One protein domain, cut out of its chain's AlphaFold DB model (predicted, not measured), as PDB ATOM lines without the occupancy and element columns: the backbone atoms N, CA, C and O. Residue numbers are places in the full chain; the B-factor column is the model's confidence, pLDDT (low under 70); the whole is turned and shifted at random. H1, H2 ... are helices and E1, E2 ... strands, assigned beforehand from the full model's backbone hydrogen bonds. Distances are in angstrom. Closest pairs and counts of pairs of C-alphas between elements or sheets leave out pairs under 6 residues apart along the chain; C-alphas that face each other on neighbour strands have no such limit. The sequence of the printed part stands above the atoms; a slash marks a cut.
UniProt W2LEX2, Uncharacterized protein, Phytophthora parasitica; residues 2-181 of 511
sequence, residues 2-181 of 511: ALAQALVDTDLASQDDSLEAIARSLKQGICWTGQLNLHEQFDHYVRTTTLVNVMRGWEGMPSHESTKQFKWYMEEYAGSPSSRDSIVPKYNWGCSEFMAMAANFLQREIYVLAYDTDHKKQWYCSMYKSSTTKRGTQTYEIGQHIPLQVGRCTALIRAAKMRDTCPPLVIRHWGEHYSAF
ATOM      1  N   ALA A   2     330.823 350.832 154.369       88.69
ATOM      2  CA  ALA A   2     329.418 350.386 154.389       88.69
ATOM      3  C   ALA A   2     328.399 351.540 154.442       88.69
ATOM      4  O   ALA A   2     327.428 351.538 153.698       88.69
ATOM      5  N   LEU A   3     328.651 352.574 155.252       90.19
ATOM      6  CA  LEU A   3     327.816 353.782 155.251       90.19
ATOM      7  C   LEU A   3     327.776 354.492 153.889       90.19
ATOM      8  O   LEU A   3     326.717 354.956 153.499       90.19
ATOM      9  N   ALA A   4     328.897 354.553 153.165       90.94
ATOM     10  CA  ALA A   4     328.962 355.179 151.843       90.94
ATOM     11  C   ALA A   4     328.132 354.395 150.817       90.94
ATOM     12  O   ALA A   4     327.319 354.981 150.116       90.94
ATOM     13  N   GLN A   5     328.271 353.065 150.792       88.94
ATOM     14  CA  GLN A   5     327.468 352.195 149.923       88.94
ATOM     15  C   GLN A   5     325.972 352.278 150.253       88.94
ATOM     16  O   GLN A   5     325.146 352.354 149.352       88.94
ATOM     17  N   ALA A   6     325.618 352.313 151.543       88.56
ATOM     18  CA  ALA A   6     324.232 352.486 151.969       88.56
ATOM     19  C   ALA A   6     323.677 353.873 151.595       88.56
ATOM     20  O   ALA A   6     322.497 353.990 151.286       88.56
ATOM     21  N   LEU A   7     324.510 354.922 151.625       87.75
ATOM     22  CA  LEU A   7     324.103 356.296 151.313       87.75
ATOM     23  C   LEU A   7     323.706 356.458 149.843       87.75
ATOM     24  O   LEU A   7     322.668 357.057 149.570       87.75
ATOM     25  N   VAL A   8     324.522 355.912 148.936       85.62
ATOM     26  CA  VAL A   8     324.299 355.946 147.477       85.62
ATOM     27  C   VAL A   8     323.303 354.868 147.032       85.62
ATOM     28  O   VAL A   8     322.907 354.824 145.873       85.62
ATOM     29  N   ASP A   9     322.917 353.974 147.946       80.69
ATOM     30  CA  ASP A   9     322.073 352.807 147.673       80.69
ATOM     31  C   ASP A   9     322.525 352.037 146.418       80.69
ATOM     32  O   ASP A   9     321.734 351.569 145.604       80.69
ATOM     33  N   THR A  10     323.845 351.936 146.249       77.06
ATOM     34  CA  THR A  10     324.492 351.357 145.072       77.06
ATOM     35  C   THR A  10     325.687 350.533 145.519       77.06
ATOM     36  O   THR A  10     326.385 350.869 146.482       77.06
ATOM     37  N   ASP A  11     325.941 349.436 144.808       78.44
ATOM     38  CA  ASP A  11     327.167 348.686 145.011       78.44
ATOM     39  C   ASP A  11     328.348 349.429 144.375       78.44
ATOM     40  O   ASP A  11     328.610 349.319 143.180       78.44
ATOM     41  N   LEU A  12     329.063 350.196 145.197       77.69
ATOM     42  CA  LEU A  12     330.277 350.900 144.785       77.69
ATOM     43  C   LEU A  12     331.498 349.966 144.657       77.69
ATOM     44  O   LEU A  12     332.618 350.462 144.567       77.69
ATOM     45  N   ALA A  13     331.308 348.635 144.648       72.50
ATOM     46  CA  ALA A  13     332.370 347.651 144.426       72.50
ATOM     47  C   ALA A  13     333.175 347.909 143.139       72.50
ATOM     48  O   ALA A  13     334.352 347.576 143.074       72.50
ATOM     49  N   SER A  14     332.578 348.516 142.117       75.06
ATOM     50  CA  SER A  14     333.267 348.832 140.859       75.06
ATOM     51  C   SER A  14     333.718 350.294 140.738       75.06
ATOM     52  O   SER A  14     334.300 350.656 139.721       75.06
ATOM     53  N   GLN A  15     333.446 351.141 141.738       86.00
ATOM     54  CA  GLN A  15     333.700 352.587 141.700       86.00
ATOM     55  C   GLN A  15     334.571 353.014 142.886       86.00
ATOM     56  O   GLN A  15     334.096 353.638 143.839       86.00
ATOM     57  N   ASP A  16     335.851 352.646 142.842       86.81
ATOM     58  CA  ASP A  16     336.766 352.822 143.975       86.81
ATOM     59  C   ASP A  16     337.000 354.294 144.327       86.81
ATOM     60  O   ASP A  16     336.936 354.643 145.505       86.81
ATOM     61  N   ASP A  17     337.139 355.170 143.328       90.19
ATOM     62  CA  ASP A  17     337.313 356.611 143.545       90.19
ATOM     63  C   ASP A  17     336.094 357.234 144.244       90.19
ATOM     64  O   ASP A  17     336.236 357.970 145.225       90.19
ATOM     65  N   SER A  18     334.882 356.891 143.791       90.62
ATOM     66  CA  SER A  18     333.626 357.352 144.396       90.62
ATOM     67  C   SER A  18     333.464 356.821 145.821       90.62
ATOM     68  O   SER A  18     333.126 357.573 146.738       90.62
ATOM     69  N   LEU A  19     333.732 355.527 146.036       90.00
ATOM     70  CA  LEU A  19     333.666 354.906 147.358       90.00
ATOM     71  C   LEU A  19     334.644 355.571 148.328       90.00
ATOM     72  O   LEU A  19     334.273 355.877 149.466       90.00
ATOM     73  N   GLU A  20     335.876 355.798 147.881       93.75
ATOM     74  CA  GLU A  20     336.922 356.426 148.672       93.75
ATOM     75  C   GLU A  20     336.572 357.883 149.000       93.75
ATOM     76  O   GLU A  20     336.669 358.288 150.165       93.75
ATOM     77  N   ALA A  21     336.125 358.660 148.009       94.06
ATOM     78  CA  ALA A  21     335.735 360.054 148.186       94.06
ATOM     79  C   ALA A  21     334.595 360.197 149.201       94.06
ATOM     80  O   ALA A  21     334.728 360.937 150.178       94.06
ATOM     81  N   ILE A  22     333.516 359.426 149.042       93.88
ATOM     82  CA  ILE A  22     332.360 359.477 149.948       93.88
ATOM     83  C   ILE A  22     332.751 358.985 151.342       93.88
ATOM     84  O   ILE A  22     332.382 359.600 152.345       93.88
ATOM     85  N   ALA A  23     333.532 357.903 151.446       94.00
ATOM     86  CA  ALA A  23     334.010 357.417 152.736       94.00
ATOM     87  C   ALA A  23     334.883 358.460 153.448       94.00
ATOM     88  O   ALA A  23     334.731 358.648 154.654       94.00
ATOM     89  N   ARG A  24     335.764 359.162 152.726       95.38
ATOM     90  CA  ARG A  24     336.587 360.246 153.276       95.38
ATOM     91  C   ARG A  24     335.718 361.391 153.800       95.38
ATOM     92  O   ARG A  24     335.861 361.751 154.969       95.38
ATOM     93  N   SER A  25     334.775 361.880 152.992       96.00
ATOM     94  CA  SER A  25     333.850 362.950 153.390       96.00
ATOM     95  C   SER A  25     333.008 362.557 154.607       96.00
ATOM     96  O   SER A  25     332.858 363.347 155.536       96.00
ATOM     97  N   LEU A  26     332.527 361.309 154.670       95.69
ATOM     98  CA  LEU A  26     331.792 360.795 155.830       95.69
ATOM     99  C   LEU A  26     332.640 360.795 157.103       95.69
ATOM    100  O   LEU A  26     332.156 361.215 158.151       95.69
ATOM    101  N   LYS A  27     333.896 360.335 157.049       95.94
ATOM    102  CA  LYS A  27     334.761 360.324 158.240       95.94
ATOM    103  C   LYS A  27     335.076 361.741 158.725       95.94
ATOM    104  O   LYS A  27     335.072 361.977 159.931       95.94
ATOM    105  N   GLN A  28     335.292 362.679 157.803       95.25
ATOM    106  CA  GLN A  28     335.490 364.094 158.123       95.25
ATOM    107  C   GLN A  28     334.234 364.716 158.749       95.25
ATOM    108  O   GLN A  28     334.337 365.361 159.790       95.25
ATOM    109  N   GLY A  29     333.053 364.452 158.181       92.50
ATOM    110  CA  GLY A  29     331.770 364.895 158.732       92.50
ATOM    111  C   GLY A  29     331.505 364.341 160.133       92.50
ATOM    112  O   GLY A  29     331.194 365.097 161.047       92.50
ATOM    113  N   ILE A  30     331.734 363.039 160.342       94.00
ATOM    114  CA  ILE A  30     331.645 362.385 161.659       94.00
ATOM    115  C   ILE A  30     332.564 363.061 162.680       94.00
ATOM    116  O   ILE A  30     332.145 363.309 163.809       94.00
ATOM    117  N   CYS A  31     333.808 363.353 162.297       94.69
ATOM    118  CA  CYS A  31     334.774 364.005 163.173       94.69
ATOM    119  C   CYS A  31     334.331 365.420 163.539       94.69
ATOM    120  O   CYS A  31     334.289 365.760 164.719       94.69
ATOM    121  N   TRP A  32     333.923 366.216 162.550       93.19
ATOM    122  CA  TRP A  32     333.425 367.568 162.778       93.19
ATOM    123  C   TRP A  32     332.201 367.567 163.703       93.19
ATOM    124  O   TRP A  32     332.210 368.230 164.741       93.19
ATOM    125  N   THR A  33     331.192 366.743 163.404       90.62
ATOM    126  CA  THR A  33     329.987 366.608 164.232       90.62
ATOM    127  C   THR A  33     330.295 366.078 165.630       90.62
ATOM    128  O   THR A  33     329.686 366.539 166.587       90.62
ATOM    129  N   GLY A  34     331.242 365.149 165.784       88.31
ATOM    130  CA  GLY A  34     331.652 364.623 167.091       88.31
ATOM    131  C   GLY A  34     332.425 365.627 167.949       88.31
ATOM    132  O   GLY A  34     332.361 365.569 169.177       88.31
ATOM    133  N   GLN A  35     333.142 366.565 167.325       90.62
ATOM    134  CA  GLN A  35     333.836 367.640 168.035       90.62
ATOM    135  C   GLN A  35     332.883 368.735 168.526       90.62
ATOM    136  O   GLN A  35     333.128 369.316 169.589       90.62
ATOM    137  N   LEU A  36     331.791 368.998 167.800       87.31
ATOM    138  CA  LEU A  36     330.720 369.868 168.286       87.31
ATOM    139  C   LEU A  36     330.149 369.291 169.581       87.31
ATOM    140  O   LEU A  36     329.890 368.100 169.664       87.31
ATOM    141  N   ASN A  37     329.947 370.104 170.617       86.25
ATOM    142  CA  ASN A  37     329.289 369.662 171.859       86.25
ATOM    143  C   ASN A  37     329.906 368.384 172.477       86.25
ATOM    144  O   ASN A  37     329.194 367.564 173.054       86.25
ATOM    145  N   LEU A  38     331.225 368.182 172.328       89.00
ATOM    146  CA  LEU A  38     331.928 366.942 172.691       89.00
ATOM    147  C   LEU A  38     331.557 366.422 174.089       89.00
ATOM    148  O   LEU A  38     331.404 365.220 174.289       89.00
ATOM    149  N   HIS A  39     331.441 367.322 175.067       89.06
ATOM    150  CA  HIS A  39     331.178 366.965 176.460       89.06
ATOM    151  C   HIS A  39     329.725 366.561 176.717       89.06
ATOM    152  O   HIS A  39     329.470 365.761 177.616       89.06
ATOM    153  N   GLU A  40     328.795 367.097 175.935       87.81
ATOM    154  CA  GLU A  40     327.374 366.769 175.961       87.81
ATOM    155  C   GLU A  40     327.080 365.488 175.168       87.81
ATOM    156  O   GLU A  40     326.177 364.741 175.540       87.81
ATOM    157  N   GLN A  41     327.850 365.218 174.108       87.19
ATOM    158  CA  GLN A  41     327.727 364.007 173.288       87.19
ATOM    159  C   GLN A  41     328.388 362.791 173.936       87.19
ATOM    160  O   GLN A  41     327.813 361.701 173.955       87.19
ATOM    161  N   PHE A  42     329.588 362.972 174.485       90.38
ATOM    162  CA  PHE A  42     330.376 361.896 175.068       90.38
ATOM    163  C   PHE A  42     330.816 362.305 176.459       90.38
ATOM    164  O   PHE A  42     331.783 363.052 176.624       90.38
ATOM    165  N   ASP A  43     330.133 361.794 177.478       90.44
ATOM    166  CA  ASP A  43     330.594 361.967 178.849       90.44
ATOM    167  C   ASP A  43     331.927 361.231 179.087       90.44
ATOM    168  O   ASP A  43     332.459 360.511 178.235       90.44
ATOM    169  N   HIS A  44     332.509 361.437 180.267       91.62
ATOM    170  CA  HIS A  44     333.785 360.815 180.604       91.62
ATOM    171  C   HIS A  44     333.754 359.283 180.511       91.62
ATOM    172  O   HIS A  44     334.703 358.684 180.004       91.62
ATOM    173  N   TYR A  45     332.671 358.654 180.963       90.12
ATOM    174  CA  TYR A  45     332.541 357.202 180.969       90.12
ATOM    175  C   TYR A  45     332.487 356.641 179.544       90.12
ATOM    176  O   TYR A  45     333.197 355.679 179.234       90.12
ATOM    177  N   VAL A  46     331.704 357.271 178.665       89.62
ATOM    178  CA  VAL A  46     331.591 356.892 177.250       89.62
ATOM    179  C   VAL A  46     332.940 357.025 176.548       89.62
ATOM    180  O   VAL A  46     333.373 356.078 175.888       89.62
ATOM    181  N   ARG A  47     333.651 358.148 176.740       93.75
ATOM    182  CA  ARG A  47     334.980 358.349 176.136       93.75
ATOM    183  C   ARG A  47     335.970 357.278 176.583       93.75
ATOM    184  O   ARG A  47     336.603 356.652 175.739       93.75
ATOM    185  N   THR A  48     336.078 357.031 177.887       90.00
ATOM    186  CA  THR A  48     337.029 356.048 178.428       90.00
ATOM    187  C   THR A  48     336.712 354.632 177.952       90.00
ATOM    188  O   THR A  48     337.609 353.938 177.484       90.00
ATOM    189  N   THR A  49     335.443 354.214 178.003       87.88
ATOM    190  CA  THR A  49     335.031 352.867 177.567       87.88
ATOM    191  C   THR A  49     335.307 352.657 176.078       87.88
ATOM    192  O   THR A  49     335.853 351.628 175.686       87.88
ATOM    193  N   THR A  50     335.005 353.661 175.251       90.25
ATOM    194  CA  THR A  50     335.288 353.614 173.811       90.25
ATOM    195  C   THR A  50     336.787 353.496 173.550       90.25
ATOM    196  O   THR A  50     337.207 352.612 172.808       90.25
ATOM    197  N   LEU A  51     337.604 354.336 174.197       89.62
ATOM    198  CA  LEU A  51     339.060 354.328 174.035       89.62
ATOM    199  C   LEU A  51     339.681 352.994 174.457       89.62
ATOM    200  O   LEU A  51     340.571 352.502 173.770       89.62
ATOM    201  N   VAL A  52     339.212 352.388 175.551       87.50
ATOM    202  CA  VAL A  52     339.657 351.050 175.977       87.50
ATOM    203  C   VAL A  52     339.339 350.006 174.902       87.50
ATOM    204  O   VAL A  52     340.215 349.223 174.539       87.50
ATOM    205  N   ASN A  53     338.131 350.033 174.331       85.25
ATOM    206  CA  ASN A  53     337.710 349.076 173.302       85.25
ATOM    207  C   ASN A  53     338.536 349.174 172.010       85.25
ATOM    208  O   ASN A  53     338.786 348.156 171.368       85.25
ATOM    209  N   VAL A  54     339.002 350.373 171.652       85.50
ATOM    210  CA  VAL A  54     339.893 350.589 170.495       85.50
ATOM    211  C   VAL A  54     341.379 350.575 170.870       85.50
ATOM    212  O   VAL A  54     342.215 351.028 170.097       85.50
ATOM    213  N   MET A  55     341.742 350.051 172.045       88.31
ATOM    214  CA  MET A  55     343.136 349.918 172.503       88.31
ATOM    215  C   MET A  55     343.908 351.251 172.602       88.31
ATOM    216  O   MET A  55     345.133 351.274 172.511       88.31
ATOM    217  N   ARG A  56     343.199 352.366 172.812       89.06
ATOM    218  CA  ARG A  56     343.759 353.708 173.065       89.06
ATOM    219  C   ARG A  56     343.649 354.146 174.526       89.06
ATOM    220  O   ARG A  56     344.219 355.163 174.910       89.06
ATOM    221  N   GLY A  57     342.872 353.426 175.331       88.81
ATOM    222  CA  GLY A  57     342.569 353.784 176.712       88.81
ATOM    223  C   GLY A  57     342.922 352.711 177.728       88.81
ATOM    224  O   GLY A  57     343.167 351.557 177.385       88.81
ATOM    225  N   TRP A  58     342.915 353.107 179.000       89.50
ATOM    226  CA  TRP A  58     343.117 352.226 180.147       89.50
ATOM    227  C   TRP A  58     342.047 352.470 181.215       89.50
ATOM    228  O   TRP A  58     341.426 353.536 181.283       89.50
ATOM    229  N   GLU A  59     341.832 351.466 182.062       87.06
ATOM    230  CA  GLU A  59     340.907 351.570 183.188       87.06
ATOM    231  C   GLU A  59     341.385 352.640 184.181       87.06
ATOM    232  O   GLU A  59     342.560 352.696 184.543       87.06
ATOM    233  N   GLY A  60     340.479 353.522 184.608       84.44
ATOM    234  CA  GLY A  60     340.815 354.631 185.507       84.44
ATOM    235  C   GLY A  60     341.487 355.834 184.833       84.44
ATOM    236  O   GLY A  60     342.003 356.708 185.531       84.44
ATOM    237  N   MET A  61     341.482 355.915 183.497       90.62
ATOM    238  CA  MET A  61     341.925 357.103 182.759       90.62
ATOM    239  C   MET A  61     341.237 358.381 183.286       90.62
ATOM    240  O   MET A  61     340.013 358.395 183.395       90.62
ATOM    241  N   PRO A  62     341.972 359.473 183.575       92.56
ATOM    242  CA  PRO A  62     341.374 360.731 184.027       92.56
ATOM    243  C   PRO A  62     340.502 361.426 182.968       92.56
ATOM    244  O   PRO A  62     340.722 361.298 181.764       92.56
ATOM    245  N   SER A  63     339.557 362.265 183.408       93.25
ATOM    246  CA  SER A  63     338.629 362.972 182.507       93.25
ATOM    247  C   SER A  63     339.313 363.872 181.471       93.25
ATOM    248  O   SER A  63     338.945 363.832 180.291       93.25
ATOM    249  N   HIS A  64     340.340 364.631 181.867       92.44
ATOM    250  CA  HIS A  64     341.092 365.486 180.941       92.44
ATOM    251  C   HIS A  64     341.834 364.654 179.881       92.44
ATOM    252  O   HIS A  64     341.779 364.984 178.698       92.44
ATOM    253  N   GLU A  65     342.430 363.531 180.286       91.62
ATOM    254  CA  GLU A  65     343.164 362.644 179.384       91.62
ATOM    255  C   GLU A  65     342.211 361.930 178.419       91.62
ATOM    256  O   GLU A  65     342.431 361.961 177.213       91.62
ATOM    257  N   SER A  66     341.071 361.421 178.908       93.44
ATOM    258  CA  SER A  66     340.037 360.831 178.041       93.44
ATOM    259  C   SER A  66     339.511 361.816 177.000       93.44
ATOM    260  O   SER A  66     339.199 361.425 175.886       93.44
ATOM    261  N   THR A  67     339.423 363.107 177.336       95.38
ATOM    262  CA  THR A  67     338.988 364.141 176.388       95.38
ATOM    263  C   THR A  67     340.022 364.320 175.283       95.38
ATOM    264  O   THR A  67     339.672 364.334 174.105       95.38
ATOM    265  N   LYS A  68     341.296 364.441 175.664       93.06
ATOM    266  CA  LYS A  68     342.414 364.622 174.739       93.06
ATOM    267  C   LYS A  68     342.571 363.423 173.799       93.06
ATOM    268  O   LYS A  68     342.570 363.598 172.587       93.06
ATOM    269  N   GLN A  69     342.610 362.214 174.358       92.69
ATOM    270  CA  GLN A  69     342.751 360.967 173.604       92.69
ATOM    271  C   GLN A  69     341.570 360.724 172.659       92.69
ATOM    272  O   GLN A  69     341.759 360.264 171.537       92.69
ATOM    273  N   PHE A  70     340.348 361.069 173.077       95.19
ATOM    274  CA  PHE A  70     339.168 360.912 172.227       95.19
ATOM    275  C   PHE A  70     339.164 361.891 171.047       95.19
ATOM    276  O   PHE A  70     338.777 361.505 169.947       95.19
ATOM    277  N   LYS A  71     339.647 363.130 171.232       94.62
ATOM    278  CA  LYS A  71     339.843 364.077 170.119       94.62
ATOM    279  C   LYS A  71     340.849 363.545 169.101       94.62
ATOM    280  O   LYS A  71     340.516 363.473 167.923       94.62
ATOM    281  N   TRP A  72     342.010 363.079 169.562       95.06
ATOM    282  CA  TRP A  72     343.013 362.463 168.688       95.06
ATOM    283  C   TRP A  72     342.482 361.236 167.957       95.06
ATOM    284  O   TRP A  72     342.689 361.096 166.760       95.06
ATOM    285  N   TYR A  73     341.727 360.379 168.645       95.69
ATOM    286  CA  TYR A  73     341.075 359.238 168.015       95.69
ATOM    287  C   TYR A  73     340.133 359.660 166.877       95.69
ATOM    288  O   TYR A  73     340.188 359.066 165.804       95.69
ATOM    289  N   MET A  74     339.314 360.702 167.061       95.38
ATOM    290  CA  MET A  74     338.443 361.212 165.993       95.38
ATOM    291  C   MET A  74     339.228 361.819 164.824       95.38
ATOM    292  O   MET A  74     338.866 361.606 163.668       95.38
ATOM    293  N   GLU A  75     340.289 362.577 165.106       95.38
ATOM    294  CA  GLU A  75     341.151 363.192 164.088       95.38
ATOM    295  C   GLU A  75     341.898 362.128 163.270       95.38
ATOM    296  O   GLU A  75     341.883 362.164 162.041       95.38
ATOM    297  N   GLU A  76     342.479 361.126 163.931       94.69
ATOM    298  CA  GLU A  76     343.180 360.019 163.276       94.69
ATOM    299  C   GLU A  76     342.225 359.079 162.532       94.69
ATOM    300  O   GLU A  76     342.544 358.612 161.439       94.69
ATOM    301  N   TYR A  77     341.024 358.836 163.068       95.12
ATOM    302  CA  TYR A  77     339.961 358.141 162.340       95.12
ATOM    303  C   TYR A  77     339.601 358.895 161.053       95.12
ATOM    304  O   TYR A  77     339.541 358.284 159.984       95.12
ATOM    305  N   ALA A  78     339.423 360.218 161.126       95.38
ATOM    306  CA  ALA A  78     339.120 361.053 159.965       95.38
ATOM    307  C   ALA A  78     340.243 361.066 158.925       95.38
ATOM    308  O   ALA A  78     339.962 360.984 157.730       95.38
ATOM    309  N   GLY A  79     341.493 361.130 159.387       92.81
ATOM    310  CA  GLY A  79     342.694 361.131 158.552       92.81
ATOM    311  C   GLY A  79     343.133 359.753 158.052       92.81
ATOM    312  O   GLY A  79     344.030 359.675 157.218       92.81
ATOM    313  N   SER A  80     342.528 358.664 158.537       94.12
ATOM    314  CA  SER A  80     342.871 357.313 158.085       94.12
ATOM    315  C   SER A  80     342.606 357.138 156.578       94.12
ATOM    316  O   SER A  80     341.755 357.834 156.013       94.12
ATOM    317  N   PRO A  81     343.275 356.194 155.900       93.62
ATOM    318  CA  PRO A  81     342.977 355.876 154.505       93.62
ATOM    319  C   PRO A  81     341.511 355.463 154.275       93.62
ATOM    320  O   PRO A  81     340.846 354.921 155.164       93.62
ATOM    321  N   SER A  82     340.982 355.765 153.087       92.94
ATOM    322  CA  SER A  82     339.612 355.416 152.669       92.94
ATOM    323  C   SER A  82     339.568 354.531 151.420       92.94
ATOM    324  O   SER A  82     338.473 354.188 150.985       92.94
ATOM    325  N   SER A  83     340.723 354.167 150.858       89.88
ATOM    326  CA  SER A  83     340.824 353.230 149.736       89.88
ATOM    327  C   SER A  83     340.426 351.817 150.173       89.88
ATOM    328  O   SER A  83     340.667 351.436 151.324       89.88
ATOM    329  N   ARG A  84     339.812 351.028 149.283       83.94
ATOM    330  CA  ARG A  84     339.324 349.676 149.612       83.94
ATOM    331  C   ARG A  84     340.431 348.751 150.101       83.94
ATOM    332  O   ARG A  84     340.216 348.020 151.064       83.94
ATOM    333  N   ASP A  85     341.600 348.837 149.481       87.31
ATOM    334  CA  ASP A  85     342.734 347.958 149.774       87.31
ATOM    335  C   ASP A  85     343.569 348.452 150.960       87.31
ATOM    336  O   ASP A  85     344.556 347.831 151.360       87.31
ATOM    337  N   SER A  86     343.185 349.586 151.550       88.25
ATOM    338  CA  SER A  86     343.908 350.147 152.678       88.25
ATOM    339  C   SER A  86     343.653 349.364 153.964       88.25
ATOM    340  O   SER A  86     342.520 349.104 154.373       88.25
ATOM    341  N   ILE A  87     344.739 349.020 154.651       87.50
ATOM    342  CA  ILE A  87     344.679 348.372 155.957       87.50
ATOM    343  C   ILE A  87     344.638 349.464 157.022       87.50
ATOM    344  O   ILE A  87     345.637 350.133 157.291       87.50
ATOM    345  N   VAL A  88     343.475 349.639 157.647       88.00
ATOM    346  CA  VAL A  88     343.318 350.555 158.782       88.00
ATOM    347  C   VAL A  88     343.608 349.792 160.080       88.00
ATOM    348  O   VAL A  88     342.953 348.779 160.344       88.00
ATOM    349  N   PRO A  89     344.555 350.253 160.918       86.81
ATOM    350  CA  PRO A  89     344.820 349.632 162.210       86.81
ATOM    351  C   PRO A  89     343.583 349.628 163.111       86.81
ATOM    352  O   PRO A  89     342.800 350.576 163.100       86.81
ATOM    353  N   LYS A  90     343.436 348.597 163.952       83.19
ATOM    354  CA  LYS A  90     342.259 348.418 164.821       83.19
ATOM    355  C   LYS A  90     341.985 349.601 165.755       83.19
ATOM    356  O   LYS A  90     340.832 349.927 166.015       83.19
ATOM    357  N   TYR A  91     343.030 350.298 166.198       87.62
ATOM    358  CA  TYR A  91     342.898 351.505 167.016       87.62
ATOM    359  C   TYR A  91     342.337 352.727 166.261       87.62
ATOM    360  O   TYR A  91     342.101 353.765 166.875       87.62
ATOM    361  N   ASN A  92     342.127 352.607 164.947       89.19
ATOM    362  CA  ASN A  92     341.507 353.592 164.055       89.19
ATOM    363  C   ASN A  92     340.208 353.082 163.418       89.19
ATOM    364  O   ASN A  92     339.704 353.696 162.480       89.19
ATOM    365  N   TRP A  93     339.659 351.958 163.877       88.75
ATOM    366  CA  TRP A  93     338.364 351.488 163.392       88.75
ATOM    367  C   TRP A  93     337.229 352.353 163.921       88.75
ATOM    368  O   TRP A  93     337.323 352.890 165.014       88.75
ATOM    369  N   GLY A  94     336.142 352.471 163.157       88.38
ATOM    370  CA  GLY A  94     334.937 353.149 163.633       88.38
ATOM    371  C   GLY A  94     334.202 352.342 164.707       88.38
ATOM    372  O   GLY A  94     334.314 351.119 164.766       88.38
ATOM    373  N   CYS A  95     333.408 353.026 165.531       87.31
ATOM    374  CA  CYS A  95     332.621 352.416 166.605       87.31
ATOM    375  C   CYS A  95     331.151 352.881 166.597       87.31
ATOM    376  O   CYS A  95     330.731 353.687 165.761       87.31
ATOM    377  N   SER A  96     330.352 352.379 167.544       87.44
ATOM    378  CA  SER A  96     328.933 352.731 167.712       87.44
ATOM    379  C   SER A  96     328.688 354.229 167.906       87.44
ATOM    380  O   SER A  96     327.707 354.774 167.409       87.44
ATOM    381  N   GLU A  97     329.592 354.908 168.598       90.56
ATOM    382  CA  GLU A  97     329.558 356.339 168.885       90.56
ATOM    383  C   GLU A  97     329.701 357.135 167.585       90.56
ATOM    384  O   GLU A  97     328.960 358.085 167.348       90.56
ATOM    385  N   PHE A  98     330.581 356.688 166.685       94.00
ATOM    386  CA  PHE A  98     330.752 357.295 165.364       94.00
ATOM    387  C   PHE A  98     329.564 357.013 164.444       94.00
ATOM    388  O   PHE A  98     329.236 357.852 163.611       94.00
ATOM    389  N   MET A  99     328.861 355.890 164.629       92.88
ATOM    390  CA  MET A  99     327.592 355.629 163.941       92.88
ATOM    391  C   MET A  99     326.498 356.618 164.375       92.88
ATOM    392  O   MET A  99     325.746 357.115 163.540       92.88
ATOM    393  N   ALA A 100     326.436 356.961 165.667       90.38
ATOM    394  CA  ALA A 100     325.526 357.991 166.166       90.38
ATOM    395  C   ALA A 100     325.862 359.377 165.589       90.38
ATOM    396  O   ALA A 100     324.958 360.118 165.205       90.38
ATOM    397  N   MET A 101     327.154 359.706 165.476       93.12
ATOM    398  CA  MET A 101     327.597 360.950 164.833       93.12
ATOM    399  C   MET A 101     327.286 360.966 163.345       93.12
ATOM    400  O   MET A 101     326.869 361.998 162.835       93.12
ATOM    401  N   ALA A 102     327.430 359.832 162.658       93.44
ATOM    402  CA  ALA A 102     327.060 359.710 161.255       93.44
ATOM    403  C   ALA A 102     325.565 359.981 161.055       93.44
ATOM    404  O   ALA A 102     325.202 360.731 160.156       93.44
ATOM    405  N   ALA A 103     324.703 359.435 161.919       90.81
ATOM    406  CA  ALA A 103     323.264 359.692 161.859       90.81
ATOM    407  C   ALA A 103     322.930 361.173 162.089       90.81
ATOM    408  O   ALA A 103     322.042 361.713 161.431       90.81
ATOM    409  N   ASN A 104     323.654 361.831 163.000       88.06
ATOM    410  CA  ASN A 104     323.489 363.258 163.261       88.06
ATOM    411  C   ASN A 104     323.995 364.116 162.088       88.06
ATOM    412  O   ASN A 104     323.289 364.995 161.614       88.06
ATOM    413  N   PHE A 105     325.180 363.817 161.559       92.38
ATOM    414  CA  PHE A 105     325.758 364.508 160.406       92.38
ATOM    415  C   PHE A 105     324.872 364.394 159.157       92.38
ATOM    416  O   PHE A 105     324.614 365.384 158.483       92.38
ATOM    417  N   LEU A 106     324.373 363.188 158.873       90.44
ATOM    418  CA  LEU A 106     323.542 362.910 157.701       90.44
ATOM    419  C   LEU A 106     322.077 363.321 157.879       90.44
ATOM    420  O   LEU A 106     321.320 363.237 156.915       90.44
ATOM    421  N   GLN A 107     321.662 363.681 159.101       87.38
ATOM    422  CA  GLN A 107     320.254 363.871 159.474       87.38
ATOM    423  C   GLN A 107     319.363 362.713 158.986       87.38
ATOM    424  O   GLN A 107     318.248 362.905 158.502       87.38
ATOM    425  N   ARG A 108     319.880 361.481 159.094       88.94
ATOM    426  CA  ARG A 108     319.271 360.274 158.524       88.94
ATOM    427  C   ARG A 108     319.360 359.114 159.502       88.94
ATOM    428  O   ARG A 108     320.392 358.891 160.133       88.94
ATOM    429  N   GLU A 109     318.267 358.365 159.622       90.19
ATOM    430  CA  GLU A 109     318.226 357.185 160.481       90.19
ATOM    431  C   GLU A 109     319.108 356.067 159.907       90.19
ATOM    432  O   GLU A 109     318.988 355.698 158.733       90.19
ATOM    433  N   ILE A 110     319.964 355.499 160.760       93.12
ATOM    434  CA  ILE A 110     320.820 354.356 160.431       93.12
ATOM    435  C   ILE A 110     320.390 353.162 161.277       93.12
ATOM    436  O   ILE A 110     320.414 353.209 162.505       93.12
ATOM    437  N   TYR A 111     320.044 352.064 160.623       91.94
ATOM    438  CA  TYR A 111     319.683 350.801 161.246       91.94
ATOM    439  C   TYR A 111     320.839 349.814 161.107       91.94
ATOM    440  O   TYR A 111     321.302 349.538 160.002       91.94
ATOM    441  N   VAL A 112     321.293 349.258 162.227       90.88
ATOM    442  CA  VAL A 112     322.371 348.269 162.278       90.88
ATOM    443  C   VAL A 112     321.812 346.938 162.762       90.88
ATOM    444  O   VAL A 112     321.357 346.834 163.901       90.88
ATOM    445  N   LEU A 113     321.873 345.923 161.904       87.69
ATOM    446  CA  LEU A 113     321.570 344.527 162.211       87.69
ATOM    447  C   LEU A 113     322.866 343.814 162.579       87.69
ATOM    448  O   LEU A 113     323.728 343.621 161.725       87.69
ATOM    449  N   ALA A 114     323.012 343.429 163.839       81.94
ATOM    450  CA  ALA A 114     324.201 342.762 164.339       81.94
ATOM    451  C   ALA A 114     323.888 341.318 164.733       81.94
ATOM    452  O   ALA A 114     322.862 341.065 165.360       81.94
ATOM    453  N   TYR A 115     324.765 340.378 164.395       75.06
ATOM    454  CA  TYR A 115     324.640 338.993 164.846       75.06
ATOM    455  C   TYR A 115     325.720 338.662 165.867       75.06
ATOM    456  O   TYR A 115     326.874 339.048 165.701       75.06
ATOM    457  N   ASP A 116     325.317 337.947 166.915       66.38
ATOM    458  CA  ASP A 116     326.203 337.321 167.896       66.38
ATOM    459  C   ASP A 116     327.207 338.265 168.586       66.38
ATOM    460  O   ASP A 116     328.319 337.884 168.939       66.38
ATOM    461  N   THR A 117     326.811 339.515 168.843       65.81
ATOM    462  CA  THR A 117     327.687 340.512 169.494       65.81
ATOM    463  C   THR A 117     328.009 340.209 170.960       65.81
ATOM    464  O   THR A 117     328.822 340.904 171.560       65.81
ATOM    465  N   ASP A 118     327.328 339.237 171.569       65.62
ATOM    466  CA  ASP A 118     327.510 338.834 172.967       65.62
ATOM    467  C   ASP A 118     327.587 337.310 173.156       65.62
ATOM    468  O   ASP A 118     327.313 336.810 174.248       65.62
ATOM    469  N   HIS A 119     327.955 336.571 172.101       65.00
ATOM    470  CA  HIS A 119     328.109 335.107 172.102       65.00
ATOM    471  C   HIS A 119     326.830 334.320 172.434       65.00
ATOM    472  O   HIS A 119     326.884 333.145 172.808       65.00
ATOM    473  N   LYS A 120     325.656 334.953 172.314       65.06
ATOM    474  CA  LYS A 120     324.349 334.312 172.541       65.06
ATOM    475  C   LYS A 120     323.714 333.748 171.277       65.06
ATOM    476  O   LYS A 120     322.598 333.241 171.355       65.06
ATOM    477  N   LYS A 121     324.390 333.830 170.128       68.50
ATOM    478  CA  LYS A 121     323.906 333.377 168.815       68.50
ATOM    479  C   LYS A 121     322.570 334.019 168.419       68.50
ATOM    480  O   LYS A 121     321.705 333.373 167.830       68.50
ATOM    481  N   GLN A 122     322.383 335.293 168.768       70.69
ATOM    482  CA  GLN A 122     321.147 336.046 168.539       70.69
ATOM    483  C   GLN A 122     321.373 337.269 167.647       70.69
ATOM    484  O   GLN A 122     322.464 337.838 167.599       70.69
ATOM    485  N   TRP A 123     320.307 337.676 166.953       72.00
ATOM    486  CA  TRP A 123     320.260 338.924 166.198       72.00
ATOM    487  C   TRP A 123     319.866 340.092 167.100       72.00
ATOM    488  O   TRP A 123     318.858 340.048 167.809       72.00
ATOM    489  N   TYR A 124     320.626 341.172 166.993       76.94
ATOM    490  CA  TYR A 124     320.376 342.460 167.615       76.94
ATOM    491  C   TYR A 124     320.102 343.496 166.536       76.94
ATOM    492  O   TYR A 124     320.713 343.473 165.469       76.94
ATOM    493  N   CYS A 125     319.198 344.432 166.812       85.00
ATOM    494  CA  CYS A 125     319.065 345.620 165.985       85.00
ATOM    495  C   CYS A 125     319.293 346.875 166.819       85.00
ATOM    496  O   CYS A 125     318.894 346.959 167.978       85.00
ATOM    497  N   SER A 126     319.939 347.861 166.216       89.06
ATOM    498  CA  SER A 126     320.105 349.199 166.763       89.06
ATOM    499  C   SER A 126     319.678 350.235 165.738       89.06
ATOM    500  O   SER A 126     319.946 350.071 164.553       89.06
ATOM    501  N   MET A 127     319.039 351.302 166.199       90.31
ATOM    502  CA  MET A 127     318.743 352.487 165.405       90.31
ATOM    503  C   MET A 127     319.581 353.649 165.920       90.31
ATOM    504  O   MET A 127     319.641 353.891 167.126       90.31
ATOM    505  N   TYR A 128     320.202 354.371 165.001       92.88
ATOM    506  CA  TYR A 128     320.913 355.611 165.251       92.88
ATOM    507  C   TYR A 128     320.166 356.747 164.569       92.88
ATOM    508  O   TYR A 128     319.736 356.601 163.426       92.88
ATOM    509  N   LYS A 129     319.990 357.866 165.269       89.81
ATOM    510  CA  LYS A 129     319.297 359.048 164.742       89.81
ATOM    511  C   LYS A 129     319.844 360.334 165.351       89.81
ATOM    512  O   LYS A 129     320.467 360.290 166.414       89.81
ATOM    513  N   SER A 130     319.569 361.466 164.709       88.69
ATOM    514  CA  SER A 130     319.758 362.773 165.334       88.69
ATOM    515  C   SER A 130     318.801 362.949 166.521       88.69
ATOM    516  O   SER A 130     317.703 362.383 166.583       88.69
ATOM    517  N   SER A 131     319.259 363.690 167.521       87.56
ATOM    518  CA  SER A 131     318.522 364.013 168.737       87.56
ATOM    519  C   SER A 131     319.034 365.333 169.301       87.56
ATOM    520  O   SER A 131     320.051 365.871 168.870       87.56
ATOM    521  N   THR A 132     318.347 365.850 170.311       87.00
ATOM    522  CA  THR A 132     318.838 366.970 171.107       87.00
ATOM    523  C   THR A 132     318.909 366.595 172.581       87.00
ATOM    524  O   THR A 132     318.210 365.694 173.050       87.00
ATOM    525  N   THR A 133     319.779 367.276 173.318       83.44
ATOM    526  CA  THR A 133     319.819 367.250 174.782       83.44
ATOM    527  C   THR A 133     319.830 368.674 175.320       83.44
ATOM    528  O   THR A 133     320.276 369.599 174.644       83.44
ATOM    529  N   LYS A 134     319.320 368.868 176.537       83.88
ATOM    530  CA  LYS A 134     319.309 370.172 177.205       83.88
ATOM    531  C   LYS A 134     320.228 370.144 178.412       83.88
ATOM    532  O   LYS A 134     320.153 369.229 179.232       83.88
ATOM    533  N   ARG A 135     321.054 371.178 178.548       79.94
ATOM    534  CA  ARG A 135     321.861 371.421 179.746       79.94
ATOM    535  C   ARG A 135     321.654 372.867 180.174       79.94
ATOM    536  O   ARG A 135     322.104 373.794 179.507       79.94
ATOM    537  N   GLY A 136     320.930 373.049 181.278       85.31
ATOM    538  CA  GLY A 136     320.425 374.366 181.665       85.31
ATOM    539  C   GLY A 136     319.421 374.888 180.634       85.31
ATOM    540  O   GLY A 136     318.492 374.174 180.259       85.31
ATOM    541  N   THR A 137     319.620 376.119 180.165       85.56
ATOM    542  CA  THR A 137     318.785 376.766 179.138       85.56
ATOM    543  C   THR A 137     319.212 376.435 177.707       85.56
ATOM    544  O   THR A 137     318.469 376.717 176.769       85.56
ATOM    545  N   GLN A 138     320.382 375.822 177.521       87.00
ATOM    546  CA  GLN A 138     320.960 375.573 176.205       87.00
ATOM    547  C   GLN A 138     320.571 374.188 175.674       87.00
ATOM    548  O   GLN A 138     320.569 373.197 176.413       87.00
ATOM    549  N   THR A 139     320.243 374.134 174.381       85.75
ATOM    550  CA  THR A 139     319.935 372.898 173.650       85.75
ATOM    551  C   THR A 139     321.109 372.549 172.743       85.75
ATOM    552  O   THR A 139     321.645 373.419 172.064       85.75
ATOM    553  N   TYR A 140     321.495 371.279 172.745       84.44
ATOM    554  CA  TYR A 140     322.633 370.747 172.007       84.44
ATOM    555  C   TYR A 140     322.154 369.634 171.084       84.44
ATOM    556  O   TYR A 140     321.422 368.747 171.525       84.44
ATOM    557  N   GLU A 141     322.575 369.662 169.825       85.31
ATOM    558  CA  GLU A 141     322.364 368.560 168.885       85.31
ATOM    559  C   GLU A 141     323.355 367.432 169.174       85.31
ATOM    560  O   GLU A 141     324.551 367.683 169.357       85.31
ATOM    561  N   ILE A 142     322.840 366.204 169.241       85.50
ATOM    562  CA  ILE A 142     323.590 364.994 169.574       85.50
ATOM    563  C   ILE A 142     323.134 363.809 168.713       85.50
ATOM    564  O   ILE A 142     321.986 363.737 168.276       85.50
ATOM    565  N   GLY A 143     324.003 362.817 168.530       85.75
ATOM    566  CA  GLY A 143     323.585 361.501 168.039       85.75
ATOM    567  C   GLY A 143     322.971 360.641 169.147       85.75
ATOM    568  O   GLY A 143     323.457 360.629 170.278       85.75
ATOM    569  N   GLN A 144     321.926 359.878 168.827       85.38
ATOM    570  CA  GLN A 144     321.298 358.931 169.749       85.38
ATOM    571  C   GLN A 144     321.389 357.501 169.219       85.38
ATOM    572  O   GLN A 144     321.099 357.249 168.053       85.38
ATOM    573  N   HIS A 145     321.721 356.560 170.105       87.44
ATOM    574  CA  HIS A 145     321.672 355.116 169.866       87.44
ATOM    575  C   HIS A 145     320.482 354.494 170.609       87.44
ATOM    576  O   HIS A 145     320.295 354.729 171.802       87.44
ATOM    577  N   ILE A 146     319.666 353.711 169.902       85.88
ATOM    578  CA  ILE A 146     318.462 353.060 170.425       85.88
ATOM    579  C   ILE A 146     318.522 351.561 170.101       85.88
ATOM    580  O   ILE A 146     318.349 351.182 168.939       85.88
ATOM    581  N   PRO A 147     318.719 350.685 171.100       80.19
ATOM    582  CA  PRO A 147     318.566 349.246 170.926       80.19
ATOM    583  C   PRO A 147     317.109 348.880 170.622       80.19
ATOM    584  O   PRO A 147     316.184 349.354 171.283       80.19
ATOM    585  N   LEU A 148     316.898 348.008 169.639       77.62
ATOM    586  CA  LEU A 148     315.585 347.563 169.186       77.62
ATOM    587  C   LEU A 148     315.510 346.037 169.133       77.62
ATOM    588  O   LEU A 148     316.464 345.345 168.779       77.62
ATOM    589  N   GLN A 149     314.318 345.505 169.396       76.81
ATOM    590  CA  GLN A 149     313.995 344.135 169.009       76.81
ATOM    591  C   GLN A 149     313.950 344.022 167.478       76.81
ATOM    592  O   GLN A 149     313.473 344.935 166.798       76.81
ATOM    593  N   VAL A 150     314.383 342.880 166.937       75.69
ATOM    594  CA  VAL A 150     314.473 342.637 165.483       75.69
ATOM    595  C   VAL A 150     313.132 342.872 164.777       75.69
ATOM    596  O   VAL A 150     313.088 343.540 163.742       75.69
ATOM    597  N   GLY A 151     312.021 342.413 165.364       73.38
ATOM    598  CA  GLY A 151     310.682 342.634 164.808       73.38
ATOM    599  C   GLY A 151     310.315 344.119 164.707       73.38
ATOM    600  O   GLY A 151     309.864 344.579 163.659       73.38
ATOM    601  N   ARG A 152     310.590 344.904 165.761       76.62
ATOM    602  CA  ARG A 152     310.335 346.355 165.768       76.62
ATOM    603  C   ARG A 152     311.219 347.090 164.764       76.62
ATOM    604  O   ARG A 152     310.736 347.969 164.062       76.62
ATOM    605  N   CYS A 153     312.486 346.710 164.685       79.31
ATOM    606  CA  CYS A 153     313.441 347.250 163.727       79.31
ATOM    607  C   CYS A 153     312.998 347.011 162.279       79.31
ATOM    608  O   CYS A 153     312.926 347.950 161.493       79.31
ATOM    609  N   THR A 154     312.581 345.786 161.956       82.38
ATOM    610  CA  THR A 154     312.069 345.437 160.622       82.38
ATOM    611  C   THR A 154     310.825 346.254 160.264       82.38
ATOM    612  O   THR A 154     310.703 346.739 159.140       82.38
ATOM    613  N   ALA A 155     309.914 346.452 161.223       81.62
ATOM    614  CA  ALA A 155     308.724 347.274 161.024       81.62
ATOM    615  C   ALA A 155     309.071 348.749 160.754       81.62
ATOM    616  O   ALA A 155     308.490 349.350 159.854       81.62
ATOM    617  N   LEU A 156     310.030 349.318 161.494       84.44
ATOM    618  CA  LEU A 156     310.478 350.701 161.305       84.44
ATOM    619  C   LEU A 156     311.209 350.898 159.973       84.44
ATOM    620  O   LEU A 156     310.895 351.844 159.258       84.44
ATOM    621  N   ILE A 157     312.093 349.971 159.588       84.38
ATOM    622  CA  ILE A 157     312.750 349.987 158.272       84.38
ATOM    623  C   ILE A 157     311.697 349.941 157.162       84.38
ATOM    624  O   ILE A 157     311.758 350.731 156.224       84.38
ATOM    625  N   ARG A 158     310.705 349.045 157.269       83.56
ATOM    626  CA  ARG A 158     309.624 348.948 156.280       83.56
ATOM    627  C   ARG A 158     308.839 350.254 156.196       83.56
ATOM    628  O   ARG A 158     308.660 350.764 155.101       83.56
ATOM    629  N   ALA A 159     308.429 350.816 157.331       84.50
ATOM    630  CA  ALA A 159     307.711 352.088 157.364       84.50
ATOM    631  C   ALA A 159     308.539 353.232 156.759       84.50
ATOM    632  O   ALA A 159     308.015 354.019 155.978       84.50
ATOM    633  N   ALA A 160     309.837 353.302 157.062       81.69
ATOM    634  CA  ALA A 160     310.731 354.311 156.508       81.69
ATOM    635  C   ALA A 160     310.883 354.179 154.986       81.69
ATOM    636  O   ALA A 160     310.844 355.189 154.292       81.69
ATOM    637  N   LYS A 161     310.957 352.950 154.460       79.56
ATOM    638  CA  LYS A 161     310.991 352.693 153.011       79.56
ATOM    639  C   LYS A 161     309.715 353.105 152.277       79.56
ATOM    640  O   LYS A 161     309.795 353.455 151.111       79.56
ATOM    641  N   MET A 162     308.557 353.080 152.939       79.12
ATOM    642  CA  MET A 162     307.285 353.484 152.321       79.12
ATOM    643  C   MET A 162     307.122 355.007 152.197       79.12
ATOM    644  O   MET A 162     306.217 355.454 151.505       79.12
ATOM    645  N   ARG A 163     307.953 355.810 152.878       73.62
ATOM    646  CA  ARG A 163     307.827 357.280 152.903       73.62
ATOM    647  C   ARG A 163     308.508 357.996 151.723       73.62
ATOM    648  O   ARG A 163     308.378 359.212 151.663       73.62
ATOM    649  N   ASP A 164     309.239 357.271 150.863       62.09
ATOM    650  CA  ASP A 164     309.953 357.646 149.607       62.09
ATOM    651  C   ASP A 164     310.799 358.948 149.580       62.09
ATOM    652  O   ASP A 164     311.477 359.226 148.601       62.09
ATOM    653  N   THR A 165     310.834 359.722 150.665       67.69
ATOM    654  CA  THR A 165     311.525 361.020 150.777       67.69
ATOM    655  C   THR A 165     312.970 360.887 151.249       67.69
ATOM    656  O   THR A 165     313.825 361.676 150.864       67.69
ATOM    657  N   CYS A 166     313.263 359.889 152.090       70.62
ATOM    658  CA  CYS A 166     314.617 359.577 152.543       70.62
ATOM    659  C   CYS A 166     314.677 358.109 153.013       70.62
ATOM    660  O   CYS A 166     314.210 357.801 154.116       70.62
ATOM    661  N   PRO A 167     315.197 357.172 152.194       74.94
ATOM    662  CA  PRO A 167     315.230 355.757 152.559       74.94
ATOM    663  C   PRO A 167     316.034 355.540 153.853       74.94
ATOM    664  O   PRO A 167     317.014 356.244 154.078       74.94
ATOM    665  N   PRO A 168     315.712 354.571 154.719       82.19
ATOM    666  CA  PRO A 168     316.562 354.278 155.872       82.19
ATOM    667  C   PRO A 168     317.918 353.722 155.416       82.19
ATOM    668  O   PRO A 168     317.971 352.922 154.483       82.19
ATOM    669  N   LEU A 169     319.008 354.085 156.097       91.81
ATOM    670  CA  LEU A 169     320.304 353.437 155.874       91.81
ATOM    671  C   LEU A 169     320.326 352.126 156.655       91.81
ATOM    672  O   LEU A 169     320.148 352.145 157.870       91.81
ATOM    673  N   VAL A 170     320.533 350.992 155.988       90.38
ATOM    674  CA  VAL A 170     320.538 349.679 156.649       90.38
ATOM    675  C   VAL A 170     321.903 349.021 156.491       90.38
ATOM    676  O   VAL A 170     322.413 348.842 155.387       90.38
ATOM    677  N   ILE A 171     322.499 348.650 157.618       91.56
ATOM    678  CA  ILE A 171     323.856 348.116 157.710       91.56
ATOM    679  C   ILE A 171     323.823 346.808 158.496       91.56
ATOM    680  O   ILE A 171     323.102 346.670 159.482       91.56
ATOM    681  N   ARG A 172     324.628 345.839 158.077       88.31
ATOM    682  CA  ARG A 172     324.933 344.622 158.826       88.31
ATOM    683  C   ARG A 172     326.227 344.802 159.605       88.31
ATOM    684  O   ARG A 172     327.192 345.303 159.045       88.31
ATOM    685  N   HIS A 173     326.271 344.333 160.844       84.31
ATOM    686  CA  HIS A 173     327.491 344.165 161.624       84.31
ATOM    687  C   HIS A 173     327.708 342.678 161.923       84.31
ATOM    688  O   HIS A 173     326.827 342.020 162.478       84.31
ATOM    689  N   TRP A 174     328.864 342.137 161.553       77.75
ATOM    690  CA  TRP A 174     329.199 340.736 161.797       77.75
ATOM    691  C   TRP A 174     330.683 340.584 162.109       77.75
ATOM    692  O   TRP A 174     331.525 341.079 161.359       77.75
ATOM    693  N   GLY A 175     331.004 339.878 163.200       74.94
ATOM    694  CA  GLY A 175     332.370 339.783 163.713       74.94
ATOM    695  C   GLY A 175     332.867 341.168 164.117       74.94
ATOM    696  O   GLY A 175     332.422 341.711 165.124       74.94
ATOM    697  N   GLU A 176     333.730 341.756 163.289       77.25
ATOM    698  CA  GLU A 176     334.228 343.130 163.452       77.25
ATOM    699  C   GLU A 176     334.050 343.972 162.173       77.25
ATOM    700  O   GLU A 176     334.762 344.947 161.942       77.25
ATOM    701  N   HIS A 177     333.119 343.573 161.301       81.31
ATOM    702  CA  HIS A 177     332.941 344.176 159.986       81.31
ATOM    703  C   HIS A 177     331.522 344.707 159.777       81.31
ATOM    704  O   HIS A 177     330.532 344.054 160.119       81.31
ATOM    705  N   TYR A 178     331.429 345.887 159.160       86.06
ATOM    706  CA  TYR A 178     330.171 346.476 158.713       86.06
ATOM    707  C   TYR A 178     329.990 346.279 157.205       86.06
ATOM    708  O   TYR A 178     330.905 346.562 156.438       86.06
ATOM    709  N   SER A 179     328.795 345.879 156.771       86.88
ATOM    710  CA  SER A 179     328.418 345.733 155.355       86.88
ATOM    711  C   SER A 179     327.104 346.463 155.074       86.88
ATOM    712  O   SER A 179     326.227 346.488 155.933       86.88
ATOM    713  N   ALA A 180     326.941 347.054 153.893       88.25
ATOM    714  CA  ALA A 180     325.699 347.724 153.511       88.25
ATOM    715  C   ALA A 180     324.637 346.726 153.034       88.25
ATOM    716  O   ALA A 180     324.961 345.747 152.364       88.25
ATOM    717  N   PHE A 181     323.365 347.007 153.316       83.25
ATOM    718  CA  PHE A 181     322.262 346.436 152.548       83.25
ATOM    719  C   PHE A 181     321.854 347.429 151.463       83.25
ATOM    720  O   PHE A 181     321.209 348.428 151.761       83.25
TER     721      PHE A 181
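This is residues 2 to 181 of the 511 residues of an uncharacterized protein of Phytophthora parasitica (UniProt W2LEX2). Look first for a five-stranded sheet, curled like part of a barrel, that wraps part of the way round H6, while H7 covers its other face. On the side of H6 away from the sheet the long helix H2 crosses it, H5 lies beside H2, and H4 packs on residues 63 to 70 of H5. The 180 printed residues have seven named helices and five named strands, in the order H1 H2 H3 H4 H5 H6 E1 E2 E3 H7 E4 E5; the sheet, E3 E2 E1 E4 E5, is mixed, and so is the class, helices and strands. The whole is compact, with a radius of gyration of the C-alphas of 16.4 A, and rounded, spanning 45 by 41 by 36 A.

Start at the strongly twisted sheet, where E1, residues 110 to 115, E2, 123 to 135, and E3, 138 to 148, form a meander, each strand the antiparallel neighbour of the one before. Look for N 112 and O 126, 2.8 A apart, in hairpin E1 and E2, and N 131 and O 142, 2.8 A, in hairpin E2 and E3. E2 bends by 64 degrees at residue 130. E4, 169 to 174, is parallel to E1, with N 171 and O 111 at 2.8 A, and forms a hairpin with E5, 177 to 180, with N 172 and O 179 at 2.8 A. E3, H7, 150 to 161, and E4 make a split strand-helix-strand unit, with E2 and E1 between its strands, and a right-handed crossover. There are three layers, helices on both faces: H6, 96 to 106, is over E2 at a height of 5.9 A, and H7, on the opposite face, is over E2 and E1 at 9.4 A. H1, 2 to 8, is on the sheet too; the closest C-alphas, of Ala 2 and Ala 180, are 4.7 A apart. The hub H2, 16 to 35, touches H1 at Ala 4 and Ala 23, C-alphas 5.6 A apart. With residues 26 to 34 alone it touches H6, about perpendicular at 80 degrees, closest C-alphas Ile 30 and Ala 102, 5.3 A. H5, 63 to 79, touches H2 at a shallow tilt of 20 degrees, opposite ways, closest C-alphas Lys 27 and Ala 78, 4.7 A. H4, 44 to 53, touches H5 at a steep tilt of 52 degrees. H3, 38 to 41, only grazes the sheet and is too short for an O i to N i+4 pair; in the other helices every such pair is within hydrogen-bond range.

Find C-alpha 123 at (320.260, 338.924, 166.198); from there E2 runs 35.2 A. E3 measures 29.4 A, H2 28.4 A and H5 24.4 A. H1 begins at C-alpha 2, (329.418, 350.386, 154.389), and E5 ends at C-alpha 180, (325.699, 347.724, 153.511).

The two C-alphas farthest apart, of Ser 14 and Gly 136, are 49.8 A apart. The printed part has no cut; its long link is residues 80 to 95. Confidence is under 70 at residues 116 to 121 and 164 to 165.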